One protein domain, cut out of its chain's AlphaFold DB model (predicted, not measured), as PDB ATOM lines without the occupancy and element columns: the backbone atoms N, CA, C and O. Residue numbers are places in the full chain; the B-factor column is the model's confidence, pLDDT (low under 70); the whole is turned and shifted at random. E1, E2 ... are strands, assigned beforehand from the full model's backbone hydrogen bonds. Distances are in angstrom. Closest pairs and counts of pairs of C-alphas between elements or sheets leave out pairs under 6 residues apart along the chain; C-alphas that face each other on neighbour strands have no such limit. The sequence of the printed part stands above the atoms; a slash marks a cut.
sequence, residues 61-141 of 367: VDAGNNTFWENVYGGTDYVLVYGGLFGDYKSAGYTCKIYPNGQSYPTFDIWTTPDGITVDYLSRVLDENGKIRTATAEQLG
ATOM      1  N   VAL A  61     127.666 -15.714  48.835       75.31
ATOM      2  CA  VAL A  61     127.269 -16.512  47.660       75.31
ATOM      3  C   VAL A  61     125.918 -17.168  47.943       75.31
ATOM      4  O   VAL A  61     125.740 -17.772  48.997       75.31
ATOM      5  N   ASP A  62     124.956 -17.038  47.031       83.75
ATOM      6  CA  ASP A  62     123.648 -17.696  47.154       83.75
ATOM      7  C   ASP A  62     123.804 -19.223  47.044       83.75
ATOM      8  O   ASP A  62     124.408 -19.723  46.095       83.75
ATOM      9  N   ALA A  63     123.274 -19.953  48.027       85.00
ATOM     10  CA  ALA A  63     123.306 -21.413  48.101       85.00
ATOM     11  C   ALA A  63     121.911 -22.049  47.911       85.00
ATOM     12  O   ALA A  63     121.764 -23.269  48.018       85.00
ATOM     13  N   GLY A  64     120.887 -21.243  47.598       87.69
ATOM     14  CA  GLY A  64     119.501 -21.673  47.419       87.69
ATOM     15  C   GLY A  64     118.761 -21.919  48.738       87.69
ATOM     16  O   GLY A  64     119.352 -21.923  49.813       87.69
ATOM     17  N   ASN A  65     117.438 -22.115  48.679       87.94
ATOM     18  CA  ASN A  65     116.579 -22.391  49.848       87.94
ATOM     19  C   ASN A  65     116.762 -21.399  51.014       87.94
ATOM     20  O   ASN A  65     116.873 -21.799  52.170       87.94
ATOM     21  N   ASN A  66     116.830 -20.101  50.701       90.38
ATOM     22  CA  ASN A  66     117.118 -19.043  51.672       90.38
ATOM     23  C   ASN A  66     118.460 -19.224  52.405       90.38
ATOM     24  O   ASN A  66     118.614 -18.704  53.507       90.38
ATOM     25  N   THR A  67     119.427 -19.941  51.831       88.94
ATOM     26  CA  THR A  67     120.767 -20.108  52.403       88.94
ATOM     27  C   THR A  67     121.836 -19.400  51.593       88.94
ATOM     28  O   THR A  67     121.710 -19.208  50.385       88.94
ATOM     29  N   PHE A  68     122.893 -18.991  52.285       85.88
ATOM     30  CA  PHE A  68     123.979 -18.203  51.730       85.88
ATOM     31  C   PHE A  68     125.298 -18.670  52.330       85.88
ATOM     32  O   PHE A  68     125.409 -18.809  53.547       85.88
ATOM     33  N   TRP A  69     126.301 -18.894  51.492       77.06
ATOM     34  CA  TRP A  69     127.676 -19.027  51.951       77.06
ATOM     35  C   TRP A  69     128.201 -17.643  52.287       77.06
ATOM     36  O   TRP A  69     128.294 -16.783  51.409       77.06
ATOM     37  N   GLU A  70     128.551 -17.424  53.545       70.12
ATOM     38  CA  GLU A  70     129.041 -16.139  54.020       70.12
ATOM     39  C   GLU A  70     130.438 -16.293  54.620       70.12
ATOM     40  O   GLU A  70     130.677 -17.137  55.483       70.12
ATOM     41  N   ASN A  71     131.358 -15.431  54.189       61.09
ATOM     42  CA  ASN A  71     132.659 -15.241  54.839       61.09
ATOM     43  C   ASN A  71     132.612 -14.009  55.765       61.09
ATOM     44  O   ASN A  71     133.623 -13.385  56.053       61.09
ATOM     45  N   VAL A  72     131.424 -13.642  56.263       50.84
ATOM     46  CA  VAL A  72     131.248 -12.529  57.220       50.84
ATOM     47  C   VAL A  72     131.749 -12.877  58.623       50.84
ATOM     48  O   VAL A  72     132.036 -11.993  59.419       50.84
ATOM     49  N   TYR A  73     131.886 -14.168  58.927       47.66
ATOM     50  CA  TYR A  73     132.535 -14.654  60.148       47.66
ATOM     51  C   TYR A  73     134.051 -14.808  59.951       47.66
ATOM     52  O   TYR A  73     134.784 -14.829  60.925       47.66
ATOM     53  N   GLY A  74     134.513 -14.805  58.691       42.66
ATOM     54  CA  GLY A  74     135.852 -15.086  58.143       42.66
ATOM     55  C   GLY A  74     136.630 -16.266  58.737       42.66
ATOM     56  O   GLY A  74     136.065 -17.101  59.423       42.66
ATOM     57  N   GLY A  75     137.924 -16.327  58.419       45.03
ATOM     58  CA  GLY A  75     138.757 -17.522  58.540       45.03
ATOM     59  C   GLY A  75     138.923 -18.136  57.151       45.03
ATOM     60  O   GLY A  75     138.584 -17.499  56.144       45.03
ATOM     61  N   THR A  76     139.408 -19.371  57.082       48.25
ATOM     62  CA  THR A  76     139.596 -20.091  55.811       48.25
ATOM     63  C   THR A  76     138.284 -20.536  55.168       48.25
ATOM     64  O   THR A  76     138.260 -20.890  53.989       48.25
ATOM     65  N   ASP A  77     137.190 -20.483  55.932       52.22
ATOM     66  CA  ASP A  77     135.950 -21.175  55.617       52.22
ATOM     67  C   ASP A  77     134.793 -20.194  55.369       52.22
ATOM     68  O   ASP A  77     134.624 -19.174  56.042       52.22
ATOM     69  N   TYR A  78     133.954 -20.507  54.382       64.12
ATOM     70  CA  TYR A  78     132.636 -19.888  54.231       64.12
ATOM     71  C   TYR A  78     131.630 -20.701  55.035       64.12
ATOM     72  O   TYR A  78     131.511 -21.903  54.811       64.12
ATOM     73  N   VAL A  79     130.873 -20.064  55.923       72.00
ATOM     74  CA  VAL A  79     129.832 -20.732  56.717       72.00
ATOM     75  C   VAL A  79     128.499 -20.650  55.980       72.00
ATOM     76  O   VAL A  79     128.155 -19.596  55.441       72.00
ATOM     77  N   LEU A  80     127.733 -21.745  55.948       80.62
ATOM     78  CA  LEU A  80     126.373 -21.715  55.412       80.62
ATOM     79  C   LEU A  80     125.436 -21.065  56.428       80.62
ATOM     80  O   LEU A  80     125.275 -21.565  57.542       80.62
ATOM     81  N   VAL A  81     124.771 -19.989  56.029       85.06
ATOM     82  CA  VAL A  81     123.821 -19.249  56.862       85.06
ATOM     83  C   VAL A  81     122.437 -19.318  56.253       85.06
ATOM     84  O   VAL A  81     122.270 -19.184  55.044       85.06
ATOM     85  N   TYR A  82     121.424 -19.475  57.094       88.50
ATOM     86  CA  TYR A  82     120.026 -19.374  56.713       88.50
ATOM     87  C   TYR A  82     119.493 -17.946  56.914       88.50
ATOM     88  O   TYR A  82     119.478 -17.403  58.017       88.50
ATOM     89  N   GLY A  83     119.027 -17.332  55.833       86.38
ATOM     90  CA  GLY A  83     118.412 -16.004  55.812       86.38
ATOM     91  C   GLY A  83     116.879 -16.009  55.821       86.38
ATOM     92  O   GLY A  83     116.283 -14.941  55.706       86.38
ATOM     93  N   GLY A  84     116.234 -17.177  55.907       86.81
ATOM     94  CA  GLY A  84     114.774 -17.289  55.948       86.81
ATOM     95  C   GLY A  84     114.187 -17.068  57.347       86.81
ATOM     96  O   GLY A  84     114.878 -16.744  58.313       86.81
ATOM     97  N   LEU A  85     112.873 -17.259  57.481       87.25
ATOM     98  CA  LEU A  85     112.190 -17.121  58.769       87.25
ATOM     99  C   LEU A  85     112.494 -18.320  59.676       87.25
ATOM    100  O   LEU A  85     112.413 -19.465  59.233       87.25
ATOM    101  N   PHE A  86     112.753 -18.076  60.964       84.94
ATOM    102  CA  PHE A  86     112.854 -19.150  61.962       84.94
ATOM    103  C   PHE A  86     111.501 -19.805  62.287       84.94
ATOM    104  O   PHE A  86     111.470 -20.880  62.869       84.94
ATOM    105  N   GLY A  87     110.368 -19.198  61.921       87.31
ATOM    106  CA  GLY A  87     109.051 -19.667  62.365       87.31
ATOM    107  C   GLY A  87     108.784 -19.371  63.849       87.31
ATOM    108  O   GLY A  87     109.481 -18.568  64.470       87.31
ATOM    109  N   ASP A  88     107.743 -19.989  64.414       89.62
ATOM    110  CA  ASP A  88     107.287 -19.720  65.787       89.62
ATOM    111  C   ASP A  88     107.953 -20.639  66.823       89.62
ATOM    112  O   ASP A  88     107.314 -21.491  67.446       89.62
ATOM    113  N   TYR A  89     109.253 -20.445  67.045       88.25
ATOM    114  CA  TYR A  89     109.989 -21.160  68.095       88.25
ATOM    115  C   TYR A  89     109.496 -20.848  69.513       88.25
ATOM    116  O   TYR A  89     109.751 -21.619  70.439       88.25
ATOM    117  N   LYS A  90     108.744 -19.756  69.704       90.75
ATOM    118  CA  LYS A  90     108.189 -19.392  71.012       90.75
ATOM    119  C   LYS A  90     107.081 -20.340  71.447       90.75
ATOM    120  O   LYS A  90     106.988 -20.660  72.630       90.75
ATOM    121  N   SER A  91     106.298 -20.855  70.499       91.38
ATOM    122  CA  SER A  91     105.310 -21.908  70.770       91.38
ATOM    123  C   SER A  91     105.934 -23.201  71.317       91.38
ATOM    124  O   SER A  91     105.292 -23.911  72.089       91.38
ATOM    125  N   ALA A  92     107.202 -23.474  70.985       88.88
ATOM    126  CA  ALA A  92     107.972 -24.608  71.495       88.88
ATOM    127  C   ALA A  92     108.632 -24.338  72.864       88.88
ATOM    128  O   ALA A  92     109.382 -25.174  73.361       88.88
ATOM    129  N   GLY A  93     108.355 -23.188  73.489       90.06
ATOM    130  CA  GLY A  93     108.876 -22.816  74.806       90.06
ATOM    131  C   GLY A  93     110.210 -22.071  74.782       90.06
ATOM    132  O   GLY A  93     110.690 -21.665  75.841       90.06
ATOM    133  N   TYR A  94     110.794 -21.836  73.603       88.88
ATOM    134  CA  TYR A  94     111.994 -21.014  73.485       88.88
ATOM    135  C   TYR A  94     111.664 -19.532  73.644       88.88
ATOM    136  O   TYR A  94     110.591 -19.040  73.295       88.88
ATOM    137  N   THR A  95     112.622 -18.785  74.162       88.31
ATOM    138  CA  THR A  95     112.523 -17.338  74.330       88.31
ATOM    139  C   THR A  95     113.608 -16.674  73.503       88.31
ATOM    140  O   THR A  95     114.419 -17.340  72.863       88.31
ATOM    141  N   CYS A  96     113.604 -15.348  73.458       80.94
ATOM    142  CA  CYS A  96     114.734 -14.628  72.900       80.94
ATOM    143  C   CYS A  96     115.598 -14.127  74.057       80.94
ATOM    144  O   CYS A  96     115.098 -13.435  74.948       80.94
ATOM    145  N   LYS A  97     116.889 -14.448  74.039       68.56
ATOM    146  CA  LYS A  97     117.876 -13.839  74.924       68.56
ATOM    147  C   LYS A  97     118.265 -12.491  74.338       68.56
ATOM    148  O   LYS A  97     118.679 -12.409  73.183       68.56
ATOM    149  N   ILE A  98     118.103 -11.438  75.131       66.44
ATOM    150  CA  ILE A  98     118.583 -10.101  74.784       66.44
ATOM    151  C   ILE A  98     120.016  -9.990  75.293       66.44
ATOM    152  O   ILE A  98     120.275 -10.169  76.483       66.44
ATOM    153  N   TYR A  99     120.939  -9.722  74.381       51.41
ATOM    154  CA  TYR A  99     122.343  -9.508  74.691       51.41
ATOM    155  C   TYR A  99     122.559  -8.038  75.072       51.41
ATOM    156  O   TYR A  99     121.751  -7.180  74.699       51.41
ATOM    157  N   PRO A 100     123.638  -7.702  75.803       45.91
ATOM    158  CA  PRO A 100     123.901  -6.326  76.238       45.91
ATOM    159  C   PRO A 100     123.935  -5.286  75.110       45.91
ATOM    160  O   PRO A 100     123.699  -4.108  75.347       45.91
ATOM    161  N   ASN A 101     124.178  -5.735  73.881       45.56
ATOM    162  CA  ASN A 101     124.157  -4.944  72.657       45.56
ATOM    163  C   ASN A 101     122.754  -4.660  72.077       45.56
ATOM    164  O   ASN A 101     122.643  -4.147  70.966       45.56
ATOM    165  N   GLY A 102     121.683  -5.039  72.779       51.28
ATOM    166  CA  GLY A 102     120.296  -4.851  72.343       51.28
ATOM    167  C   GLY A 102     119.813  -5.862  71.300       51.28
ATOM    168  O   GLY A 102     118.639  -5.850  70.932       51.28
ATOM    169  N   GLN A 103     120.677  -6.764  70.842       55.69
ATOM    170  CA  GLN A 103     120.290  -7.809  69.909       55.69
ATOM    171  C   GLN A 103     119.618  -8.962  70.622       55.69
ATOM    172  O   GLN A 103     119.917  -9.277  71.773       55.69
ATOM    173  N   SER A 104     118.706  -9.604  69.907       62.97
ATOM    174  CA  SER A 104     117.899 -10.685  70.437       62.97
ATOM    175  C   SER A 104     118.089 -11.925  69.585       62.97
ATOM    176  O   SER A 104     117.887 -11.868  68.372       62.97
ATOM    177  N   TYR A 105     118.469 -13.029  70.221       70.88
ATOM    178  CA  TYR A 105     118.613 -14.322  69.558       70.88
ATOM    179  C   TYR A 105     117.753 -15.356  70.261       70.88
ATOM    180  O   TYR A 105     117.538 -15.238  71.472       70.88
ATOM    181  N   PRO A 106     117.249 -16.357  69.536       76.25
ATOM    182  CA  PRO A 106     116.549 -17.470  70.156       76.25
ATOM    183  C   PRO A 106     117.425 -18.200  71.186       76.25
ATOM    184  O   PRO A 106     118.643 -18.234  71.052       76.25
ATOM    185  N   THR A 107     116.809 -18.789  72.212       77.50
ATOM    186  CA  THR A 107     117.502 -19.575  73.251       77.50
ATOM    187  C   THR A 107     117.658 -21.058  72.917       77.50
ATOM    188  O   THR A 107     118.056 -21.829  73.784       77.50
ATOM    189  N   PHE A 108     117.314 -21.478  71.700       78.44
ATOM    190  CA  PHE A 108     117.592 -22.838  71.252       78.44
ATOM    191  C   PHE A 108     119.060 -22.973  70.848       78.44
ATOM    192  O   PHE A 108     119.608 -22.068  70.231       78.44
ATOM    193  N   ASP A 109     119.674 -24.122  71.111       71.44
ATOM    194  CA  ASP A 109     120.981 -24.444  70.526       71.44
ATOM    195  C   ASP A 109     120.822 -24.951  69.088       71.44
ATOM    196  O   ASP A 109     121.658 -24.687  68.230       71.44
ATOM    197  N   ILE A 110     119.714 -25.653  68.823       80.81
ATOM    198  CA  ILE A 110     119.381 -26.260  67.535       80.81
ATOM    199  C   ILE A 110     117.895 -26.040  67.244       80.81
ATOM    200  O   ILE A 110     117.039 -26.265  68.104       80.81
ATOM    201  N   TRP A 111     117.579 -25.648  66.014       87.00
ATOM    202  CA  TRP A 111     116.213 -25.440  65.549       87.00
ATOM    203  C   TRP A 111     116.037 -25.839  64.091       87.00
ATOM    204  O   TRP A 111     116.882 -25.536  63.255       87.00
ATOM    205  N   THR A 112     114.914 -26.476  63.769       93.38
ATOM    206  CA  THR A 112     114.541 -26.768  62.382       93.38
ATOM    207  C   THR A 112     113.556 -25.717  61.895       93.38
ATOM    208  O   THR A 112     112.469 -25.556  62.450       93.38
ATOM    209  N   THR A 113     113.944 -24.988  60.854       92.69
ATOM    210  CA  THR A 113     113.147 -23.911  60.263       92.69
ATOM    211  C   THR A 113     111.917 -24.475  59.531       92.69
ATOM    212  O   THR A 113     111.876 -25.669  59.221       92.69
ATOM    213  N   PRO A 114     110.910 -23.644  59.195       92.31
ATOM    214  CA  PRO A 114     109.788 -24.062  58.348       92.31
ATOM    215  C   PRO A 114     110.216 -24.609  56.979       92.31
ATOM    216  O   PRO A 114     109.518 -25.445  56.414       92.31
ATOM    217  N   ASP A 115     111.381 -24.178  56.490       92.25
ATOM    218  CA  ASP A 115     111.992 -24.658  55.246       92.25
ATOM    219  C   ASP A 115     112.708 -26.018  55.429       92.25
ATOM    220  O   ASP A 115     113.314 -26.537  54.493       92.25
ATOM    221  N   GLY A 116     112.644 -26.614  56.626       92.50
ATOM    222  CA  GLY A 116     113.245 -27.909  56.951       92.50
ATOM    223  C   GLY A 116     114.753 -27.858  57.206       92.50
ATOM    224  O   GLY A 116     115.396 -28.904  57.243       92.50
ATOM    225  N   ILE A 117     115.325 -26.664  57.375       93.00
ATOM    226  CA  ILE A 117     116.767 -26.463  57.543       93.00
ATOM    227  C   ILE A 117     117.093 -26.408  59.031       93.00
ATOM    228  O   ILE A 117     116.515 -25.612  59.769       93.00
ATOM    229  N   THR A 118     118.026 -27.246  59.473       91.50
ATOM    230  CA  THR A 118     118.508 -27.234  60.854       91.50
ATOM    231  C   THR A 118     119.586 -26.172  61.027       91.50
ATOM    232  O   THR A 118     120.557 -26.130  60.272       91.50
ATOM    233  N   VAL A 119     119.401 -25.302  62.013       84.19
ATOM    234  CA  VAL A 119     120.261 -24.155  62.299       84.19
ATOM    235  C   VAL A 119     120.525 -24.025  63.789       84.19
ATOM    236  O   VAL A 119     119.765 -24.550  64.603       84.19
ATOM    237  N   ASP A 120     121.557 -23.275  64.145       76.25
ATOM    238  CA  ASP A 120     121.748 -22.795  65.511       76.25
ATOM    239  C   ASP A 120     121.137 -21.401  65.750       76.25
ATOM    240  O   ASP A 120     120.537 -20.789  64.858       76.25
ATOM    241  N   TYR A 121     121.302 -20.872  66.967       72.44
ATOM    242  CA  TYR A 121     120.799 -19.547  67.363       72.44
ATOM    243  C   TYR A 121     121.355 -18.370  66.540       72.44
ATOM    244  O   TYR A 121     120.824 -17.260  66.634       72.44
ATOM    245  N   LEU A 122     122.395 -18.586  65.727       70.94
ATOM    246  CA  LEU A 122     123.019 -17.592  64.847       70.94
ATOM    247  C   LEU A 122     122.626 -17.767  63.376       70.94
ATOM    248  O   LEU A 122     123.197 -17.091  62.518       70.94
ATOM    249  N   SER A 123     121.656 -18.636  63.090       79.25
ATOM    250  CA  SER A 123     121.259 -19.044  61.742       79.25
ATOM    251  C   SER A 123     122.310 -19.854  60.977       79.25
ATOM    252  O   SER A 123     122.162 -20.021  59.764       79.25
ATOM    253  N   ARG A 124     123.366 -20.363  61.620       81.31
ATOM    254  CA  ARG A 124     124.356 -21.204  60.932       81.31
ATOM    255  C   ARG A 124     123.742 -22.572  60.692       81.31
ATOM    256  O   ARG A 124     123.191 -23.168  61.613       81.31
ATOM    257  N   VAL A 125     123.806 -23.055  59.457       83.44
ATOM    258  CA  VAL A 125     123.217 -24.340  59.078       83.44
ATOM    259  C   VAL A 125     124.082 -25.471  59.615       83.44
ATOM    260  O   VAL A 125     125.299 -25.476  59.418       83.44
ATOM    261  N   LEU A 126     123.438 -26.437  60.262       80.69
ATOM    262  CA  LEU A 126     124.081 -27.628  60.800       80.69
ATOM    263  C   LEU A 126     123.956 -28.797  59.814       80.69
ATOM    264  O   LEU A 126     122.972 -28.907  59.078       80.69
ATOM    265  N   ASP A 127     124.969 -29.656  59.772       77.44
ATOM    266  CA  ASP A 127     124.908 -30.942  59.086       77.44
ATOM    267  C   ASP A 127     124.143 -31.989  59.917       77.44
ATOM    268  O   ASP A 127     123.654 -31.721  61.017       77.44
ATOM    269  N   GLU A 128     124.029 -33.204  59.382       78.56
ATOM    270  CA  GLU A 128     123.341 -34.324  60.038       78.56
ATOM    271  C   GLU A 128     123.957 -34.742  61.385       78.56
ATOM    272  O   GLU A 128     123.284 -35.380  62.193       78.56
ATOM    273  N   ASN A 129     125.207 -34.349  61.648       69.00
ATOM    274  CA  ASN A 129     125.924 -34.608  62.893       69.00
ATOM    275  C   ASN A 129     125.871 -33.411  63.859       69.00
ATOM    276  O   ASN A 129     126.490 -33.455  64.921       69.00
ATOM    277  N   GLY A 130     125.144 -32.342  63.510       67.12
ATOM    278  CA  GLY A 130     125.048 -31.125  64.312       67.12
ATOM    279  C   GLY A 130     126.261 -30.198  64.190       67.12
ATOM    280  O   GLY A 130     126.386 -29.273  64.991       67.12
ATOM    281  N   LYS A 131     127.158 -30.416  63.216       69.06
ATOM    282  CA  LYS A 131     128.316 -29.547  62.970       69.06
ATOM    283  C   LYS A 131     127.942 -28.415  62.016       69.06
ATOM    284  O   LYS A 131     127.182 -28.613  61.074       69.06
ATOM    285  N   ILE A 132     128.505 -27.229  62.228       70.25
ATOM    286  CA  ILE A 132     128.339 -26.088  61.321       70.25
ATOM    287  C   ILE A 132     128.863 -26.447  59.927       70.25
ATOM    288  O   ILE A 132     129.981 -26.941  59.771       70.25
ATOM    289  N   ARG A 133     128.046 -26.186  58.906       71.38
ATOM    290  CA  ARG A 133     128.401 -26.439  57.510       71.38
ATOM    291  C   ARG A 133     129.327 -25.355  56.976       71.38
ATOM    292  O   ARG A 133     128.975 -24.174  56.994       71.38
ATOM    293  N   THR A 134     130.449 -25.781  56.409       69.88
ATOM    294  CA  THR A 134     131.398 -24.934  55.681       69.88
ATOM    295  C   THR A 134     131.414 -25.269  54.186       69.88
ATOM    296  O   THR A 134     131.017 -26.371  53.788       69.88
ATOM    297  N   ALA A 135     131.775 -24.299  53.342       63.53
ATOM    298  CA  ALA A 135     131.715 -24.443  51.889       63.53
ATOM    299  C   ALA A 135     132.924 -25.197  51.330       63.53
ATOM    300  O   ALA A 135     134.054 -24.998  51.772       63.53
ATOM    301  N   THR A 136     132.704 -25.972  50.271       59.31
ATOM    302  CA  THR A 136     133.778 -26.424  49.378       59.31
ATOM    303  C   THR A 136     134.062 -25.380  48.292       59.31
ATOM    304  O   THR A 136     133.198 -24.573  47.946       59.31
ATOM    305  N   ALA A 137     135.251 -25.428  47.678       53.25
ATOM    306  CA  ALA A 137     135.588 -24.574  46.531       53.25
ATOM    307  C   ALA A 137     134.574 -24.703  45.371       53.25
ATOM    308  O   ALA A 137     134.211 -23.719  44.729       53.25
ATOM    309  N   GLU A 138     134.044 -25.910  45.152       57.75
ATOM    310  CA  GLU A 138     133.025 -26.193  44.134       57.75
ATOM    311  C   GLU A 138     131.695 -25.491  44.440       57.75
ATOM    312  O   GLU A 138     131.072 -24.926  43.542       57.75
ATOM    313  N   GLN A 139     131.276 -25.475  45.709       63.50
ATOM    314  CA  GLN A 139     130.049 -24.806  46.157       63.50
ATOM    315  C   GLN A 139     130.128 -23.279  46.044       63.50
ATOM    316  O   GLN A 139     129.096 -22.620  45.943       63.50
ATOM    317  N   LEU A 140     131.341 -22.727  46.029       59.75
ATOM    318  CA  LEU A 140     131.602 -21.301  45.851       59.75
ATOM    319  C   LEU A 140     131.797 -20.901  44.377       59.75
ATOM    320  O   LEU A 140     131.979 -19.721  44.087       59.75
ATOM    321  N   GLY A 141     131.762 -21.854  43.434       54.50
ATOM    322  CA  GLY A 141     131.933 -21.578  42.003       54.50
ATOM    323  C   GLY A 141     133.322 -21.044  41.626       54.50
ATOM    324  O   GLY A 141     133.480 -20.442  40.565       54.50
TER     325      GLY A 141
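AT A GLANCE: This is residues 61 to 141 of the 367 residues of an uncharacterized protein of Clostridium sp. TM06-18 (UniProt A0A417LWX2). The domain has little regular structure: a small three-strand sheet, E1-E2-E3, lies toward one end, a short hairpin, E4 and E5, toward the other, and long loops fill much of the space between. The 81 printed residues include five named strands, E1 to E5 along the chain, in two antiparallel sheets; the class is all strand, with 18 residues in named elements. It is compact, with a radius of gyration of the C-alphas of 13.3 A and spans of 39 by 28 by 21 A.

HOW THE PARTS SIT: E1, residues 61 to 64, E2, residues 67 to 70, and E3, residues 79 to 82, form a meander, each strand the antiparallel neighbour of the one before. In hairpin E1 and E2, N 61 and O 69 are 2.9 A apart, within hydrogen-bond range; in hairpin E2 and E3, N 68 and O 81 are 2.8 A apart. E4, residues 96 to 98, and E5, residues 104 to 106, form an antiparallel hairpin, with N 97 and O 105 at 2.8 A. Both are apart from E1, E2 and E3.

IN THESE COORDINATES: E1 begins at C-alpha 61 (127.269, -16.512, 47.660); E5 ends at C-alpha 106 (116.549, -17.470, 70.156). E3 is 9.9 A long.

THE WHOLE: The printed part has no cut. The link E3 to E4 is long. Residues 71 to 78, 97 to 104, 129 to 131 and 134 to 141 have pLDDT under 70.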